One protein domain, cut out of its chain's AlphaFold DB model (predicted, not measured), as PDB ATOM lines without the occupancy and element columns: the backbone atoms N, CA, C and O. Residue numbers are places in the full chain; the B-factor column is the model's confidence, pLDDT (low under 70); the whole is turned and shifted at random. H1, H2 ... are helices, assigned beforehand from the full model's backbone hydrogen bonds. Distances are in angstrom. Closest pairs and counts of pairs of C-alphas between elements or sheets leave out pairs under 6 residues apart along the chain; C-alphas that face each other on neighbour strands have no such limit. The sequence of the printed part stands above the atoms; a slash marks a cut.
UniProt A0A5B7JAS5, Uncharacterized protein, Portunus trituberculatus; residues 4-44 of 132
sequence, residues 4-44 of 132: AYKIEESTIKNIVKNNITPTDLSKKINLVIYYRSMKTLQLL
ATOM      1  N   ALA A   4     -28.347  17.742  33.754       73.31
ATOM      2  CA  ALA A   4     -27.973  17.628  32.342       73.31
ATOM      3  C   ALA A   4     -28.262  16.243  31.729       73.31
ATOM      4  O   ALA A   4     -28.675  16.165  30.575       73.31
ATOM      5  N   TYR A   5     -28.161  15.157  32.507       78.88
ATOM      6  CA  TYR A   5     -28.368  13.797  31.985       78.88
ATOM      7  C   TYR A   5     -29.785  13.559  31.433       78.88
ATOM      8  O   TYR A   5     -29.952  12.745  30.531       78.88
ATOM      9  N   LYS A   6     -30.808  14.267  31.942       80.44
ATOM     10  CA  LYS A   6     -32.191  14.166  31.437       80.44
ATOM     11  C   LYS A   6     -32.354  14.836  30.071       80.44
ATOM     12  O   LYS A   6     -33.148  14.386  29.243       80.44
ATOM     13  N   ILE A   7     -31.601  15.912  29.842       84.94
ATOM     14  CA  ILE A   7     -31.556  16.620  28.557       84.94
ATOM     15  C   ILE A   7     -30.841  15.740  27.525       84.94
ATOM     16  O   ILE A   7     -31.333  15.569  26.408       84.94
ATOM     17  N   GLU A   8     -29.733  15.112  27.920       82.94
ATOM     18  CA  GLU A   8     -29.007  14.149  27.084       82.94
ATOM     19  C   GLU A   8     -29.874  12.929  26.747       82.94
ATOM     20  O   GLU A   8     -29.978  12.554  25.581       82.94
ATOM     21  N   GLU A   9     -30.583  12.363  27.730       87.88
ATOM     22  CA  GLU A   9     -31.525  11.255  27.524       87.88
ATOM     23  C   GLU A   9     -32.584  11.586  26.470       87.88
ATOM     24  O   GLU A   9     -32.849  10.799  25.559       87.88
ATOM     25  N   SER A  10     -33.181  12.772  26.592       88.06
ATOM     26  CA  SER A  10     -34.233  13.230  25.685       88.06
ATOM     27  C   SER A  10     -33.687  13.425  24.274       88.06
ATOM     28  O   SER A  10     -34.304  12.995  23.302       88.06
ATOM     29  N   THR A  11     -32.490  13.999  24.163       90.50
ATOM     30  CA  THR A  11     -31.794  14.172  22.885       90.50
ATOM     31  C   THR A  11     -31.523  12.826  22.211       90.50
ATOM     32  O   THR A  11     -31.858  12.651  21.042       90.50
ATOM     33  N   ILE A  12     -30.997  11.842  22.946       89.69
ATOM     34  CA  ILE A  12     -30.694  10.507  22.406       89.69
ATOM     35  C   ILE A  12     -31.977   9.797  21.946       89.69
ATOM     36  O   ILE A  12     -32.012   9.241  20.847       89.69
ATOM     37  N   LYS A  13     -33.058   9.857  22.738       91.19
ATOM     38  CA  LYS A  13     -34.364   9.296  22.346       91.19
ATOM     39  C   LYS A  13     -34.896   9.932  21.062       91.19
ATOM     40  O   LYS A  13     -35.394   9.217  20.192       91.19
ATOM     41  N   ASN A  14     -34.758  11.249  20.919       91.62
ATOM     42  CA  ASN A  14     -35.191  11.968  19.721       91.62
ATOM     43  C   ASN A  14     -34.379  11.563  18.484       91.62
ATOM     44  O   ASN A  14     -34.960  11.350  17.423       91.62
ATOM     45  N   ILE A  15     -33.061  11.394  18.619       92.62
ATOM     46  CA  ILE A  15     -32.202  10.942  17.514       92.62
ATOM     47  C   ILE A  15     -32.633   9.555  17.033       92.62
ATOM     48  O   ILE A  15     -32.838   9.370  15.835       92.62
ATOM     49  N   VAL A  16     -32.822   8.603  17.951       89.69
ATOM     50  CA  VAL A  16     -33.245   7.235  17.609       89.69
ATOM     51  C   VAL A  16     -34.617   7.234  16.937       89.69
ATOM     52  O   VAL A  16     -34.791   6.582  15.913       89.69
ATOM     53  N   LYS A  17     -35.571   8.011  17.458       87.38
ATOM     54  CA  LYS A  17     -36.918   8.113  16.882       87.38
ATOM     55  C   LYS A  17     -36.918   8.702  15.468       87.38
ATOM     56  O   LYS A  17     -37.694   8.255  14.633       87.38
ATOM     57  N   ASN A  18     -36.084   9.709  15.216       89.81
ATOM     58  CA  ASN A  18     -36.109  10.451  13.955       89.81
ATOM     59  C   ASN A  18     -35.278   9.791  12.849       89.81
ATOM     60  O   ASN A  18     -35.558  10.021  11.678       89.81
ATOM     61  N   ASN A  19     -34.260   9.002  13.203       90.75
ATOM     62  CA  ASN A  19     -33.287   8.483  12.236       90.75
ATOM     63  C   ASN A  19     -33.334   6.963  12.056       90.75
ATOM     64  O   ASN A  19     -32.642   6.444  11.185       90.75
ATOM     65  N   ILE A  20     -34.103   6.233  12.870       87.88
ATOM     66  CA  ILE A  20     -34.147   4.770  12.813       87.88
ATOM     67  C   ILE A  20     -35.583   4.311  12.595       87.88
ATOM     68  O   ILE A  20     -36.466   4.545  13.419       87.88
ATOM     69  N   THR A  21     -35.799   3.601  11.493       85.50
ATOM     70  CA  THR A  21     -37.051   2.913  11.191       85.50
ATOM     71  C   THR A  21     -36.852   1.400  11.322       85.50
ATOM     72  O   THR A  21     -35.846   0.865  10.850       85.50
ATOM     73  N   PRO A  22     -37.770   0.675  11.985       85.56
ATOM     74  CA  PRO A  22     -37.727  -0.780  12.002       85.56
ATOM     75  C   PRO A  22     -37.888  -1.326  10.579       85.56
ATOM     76  O   PRO A  22     -38.758  -0.876   9.839       85.56
ATOM     77  N   THR A  23     -37.100  -2.336  10.211       86.38
ATOM     78  CA  THR A  23     -37.261  -3.047   8.928       86.38
ATOM     79  C   THR A  23     -38.613  -3.766   8.840       86.38
ATOM     80  O   THR A  23     -39.149  -3.964   7.756       86.38
ATOM     81  N   ASP A  24     -39.172  -4.140   9.990       87.38
ATOM     82  CA  ASP A  24     -40.474  -4.783  10.130       87.38
ATOM     83  C   ASP A  24     -41.463  -3.805  10.778       87.38
ATOM     84  O   ASP A  24     -41.324  -3.457  11.952       87.38
ATOM     85  N   LEU A  25     -42.474  -3.384  10.013       80.50
ATOM     86  CA  LEU A  25     -43.473  -2.390  10.424       80.50
ATOM     87  C   LEU A  25     -44.341  -2.842  11.609       80.50
ATOM     88  O   LEU A  25     -44.966  -2.008  12.263       80.50
ATOM     89  N   SER A  26     -44.381  -4.145  11.908       85.06
ATOM     90  CA  SER A  26     -45.115  -4.677  13.061       85.06
ATOM     91  C   SER A  26     -44.364  -4.498  14.387       85.06
ATOM     92  O   SER A  26     -44.955  -4.620  15.463       85.06
ATOM     93  N   LYS A  27     -43.061  -4.189  14.333       84.94
ATOM     94  CA  LYS A  27     -42.179  -4.126  15.501       84.94
ATOM     95  C   LYS A  27     -41.861  -2.688  15.885       84.94
ATOM     96  O   LYS A  27     -41.727  -1.801  15.050       84.94
ATOM     97  N   LYS A  28     -41.701  -2.456  17.189       83.31
ATOM     98  CA  LYS A  28     -41.325  -1.153  17.755       83.31
ATOM     99  C   LYS A  28     -39.937  -1.235  18.375       83.31
ATOM    100  O   LYS A  28     -39.628  -2.193  19.080       83.31
ATOM    101  N   ILE A  29     -39.118  -0.214  18.137       85.19
ATOM    102  CA  ILE A  29     -37.798  -0.081  18.757       85.19
ATOM    103  C   ILE A  29     -37.981   0.526  20.148       85.19
ATOM    104  O   ILE A  29     -38.548   1.610  20.285       85.19
ATOM    105  N   ASN A  30     -37.498  -0.173  21.175       86.31
ATOM    106  CA  ASN A  30     -37.480   0.314  22.550       86.31
ATOM    107  C   ASN A  30     -36.035   0.583  22.987       86.31
ATOM    108  O   ASN A  30     -35.211  -0.331  22.992       86.31
ATOM    109  N   LEU A  31     -35.733   1.827  23.357       87.88
ATOM    110  CA  LEU A  31     -34.410   2.231  23.826       87.88
ATOM    111  C   LEU A  31     -34.376   2.239  25.357       87.88
ATOM    112  O   LEU A  31     -35.032   3.067  25.991       87.88
ATOM    113  N   VAL A  32     -33.565   1.359  25.944       87.94
ATOM    114  CA  VAL A  32     -33.332   1.295  27.394       87.94
ATOM    115  C   VAL A  32     -31.956   1.881  27.706       87.94
ATOM    116  O   VAL A  32     -30.938   1.356  27.261       87.94
ATOM    117  N   ILE A  33     -31.922   2.982  28.461       85.88
ATOM    118  CA  ILE A  33     -30.690   3.699  28.819       85.88
ATOM    119  C   ILE A  33     -30.331   3.365  30.268       85.88
ATOM    120  O   ILE A  33     -31.090   3.661  31.188       85.88
ATOM    121  N   TYR A  34     -29.159   2.765  30.472       80.75
ATOM    122  CA  TYR A  34     -28.631   2.466  31.801       80.75
ATOM    123  C   TYR A  34     -27.633   3.537  32.236       80.75
ATOM    124  O   TYR A  34     -26.628   3.779  31.566       80.75
ATOM    125  N   TYR A  35     -27.870   4.136  33.400       75.44
ATOM    126  CA  TYR A  35     -26.922   5.056  34.022       75.44
ATOM    127  C   TYR A  35     -26.018   4.304  34.991       75.44
ATOM    128  O   TYR A  35     -26.483   3.689  35.952       75.44
ATOM    129  N   ARG A  36     -24.704   4.406  34.793       69.06
ATOM    130  CA  ARG A  36     -23.744   3.942  35.794       69.06
ATOM    131  C   ARG A  36     -23.702   4.940  36.949       69.06
ATOM    132  O   ARG A  36     -23.348   6.103  36.769       69.06
ATOM    133  N   SER A  37     -24.032   4.481  38.152       65.69
ATOM    134  CA  SER A  37     -23.898   5.295  39.360       65.69
ATOM    135  C   SER A  37     -22.424   5.605  39.640       65.69
ATOM    136  O   SER A  37     -21.612   4.701  39.833       65.69
ATOM    137  N   MET A  38     -22.073   6.886  39.753       62.78
ATOM    138  CA  MET A  38     -20.745   7.286  40.241       62.78
ATOM    139  C   MET A  38     -20.544   6.954  41.730       62.78
ATOM    140  O   MET A  38     -19.411   6.971  42.204       62.78
ATOM    141  N   LYS A  39     -21.603   6.588  42.473       62.06
ATOM    142  CA  LYS A  39     -21.481   6.191  43.887       62.06
ATOM    143  C   LYS A  39     -20.624   4.933  44.052       62.06
ATOM    144  O   LYS A  39     -19.846   4.861  44.991       62.06
ATOM    145  N   THR A  40     -20.663   3.984  43.108       58.59
ATOM    146  CA  THR A  40     -19.744   2.824  43.133       58.59
ATOM    147  C   THR A  40     -18.280   3.210  42.923       58.59
ATOM    148  O   THR A  40     -17.397   2.527  43.426       58.59
ATOM    149  N   LEU A  41     -18.009   4.327  42.237       57.00
ATOM    150  CA  LEU A  41     -16.653   4.862  42.097       57.00
ATOM    151  C   LEU A  41     -16.124   5.420  43.433       57.00
ATOM    152  O   LEU A  41     -14.920   5.409  43.654       57.00
ATOM    153  N   GLN A  42     -17.024   5.895  44.305       56.91
ATOM    154  CA  GLN A  42     -16.726   6.374  45.663       56.91
ATOM    155  C   GLN A  42     -16.709   5.243  46.709       56.91
ATOM    156  O   GLN A  42     -16.038   5.381  47.725       56.91
ATOM    157  N   LEU A  43     -17.418   4.130  46.465       61.12
ATOM    158  CA  LEU A  43     -17.360   2.910  47.292       61.12
ATOM    159  C   LEU A  43     -16.033   2.160  47.138       61.12
ATOM    160  O   LEU A  43     -15.598   1.476  48.061       61.12
ATOM    161  N   LEU A  44     -15.374   2.302  45.987       59.53
ATOM    162  CA  LEU A  44     -13.970   1.947  45.858       59.53
ATOM    163  C   LEU A  44     -13.172   3.005  46.612       59.53
ATOM    164  O   LEU A  44     -12.800   4.036  46.050       59.53
TER     165      LEU A  44
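Overview. This is residues 4 to 44 of the 132 residues of an uncharacterized protein of Portunus trituberculatus (UniProt A0A5B7JAS5). One long helix, H1, is followed by a long link that turns back in a loop beyond the helix's last residue and runs alongside it, making a lopsided, open U. The free loop of residues 22 to 28 sticks out beyond one end of H1, and a free tail of residues 36 to 44, which holds the short helix H2, sticks out beyond the other. The printed part has 41 residues, with two named helices in the order H1, H2 and no named strand; the class is all helix. The whole is extended, with a radius of gyration of the C-alphas of 14.9 A, and the C-alphas span 46 by 19 by 10 A.

Along the chain. H1, the longest helix, takes residues 4 to 19 and measures 22.7 A from first to last C-alpha. It begins at C-alpha 4, at (-27.973, 17.628, 32.342), and ends at C-alpha 19, at (-33.287, 8.483, 12.236). H2 takes residues 39 to 43 and measures 6.3 A, ending at C-alpha 43, at (-17.360, 2.910, 47.292).

Arrangement. H1 and H2 are apart, with no C-alpha of the one within 8 A of the other. The link between them, residues 20 to 38, is long, at 19 residues, and its C-alphas lie 4 to 21 A from the mean of the C-alphas. Residues 22 to 28 stand free, and so do residues 36 to 44, of which 39 to 43 belong to H2. In both H1 and H2 every O i to N i+4 pair is within hydrogen-bond range.

Size, cuts and confidence. The two C-alphas farthest apart, those of Leu 25 and Leu 44, are 46.3 A apart, while the first and last printed C-alphas, of Ala 4 and Leu 44, are 25.0 A apart. The printed part has no cut. The mean pLDDT of the printed part is 80.4, and residues 36 to 44 are under 70; the mean is 87 for H1 and 59 for H2.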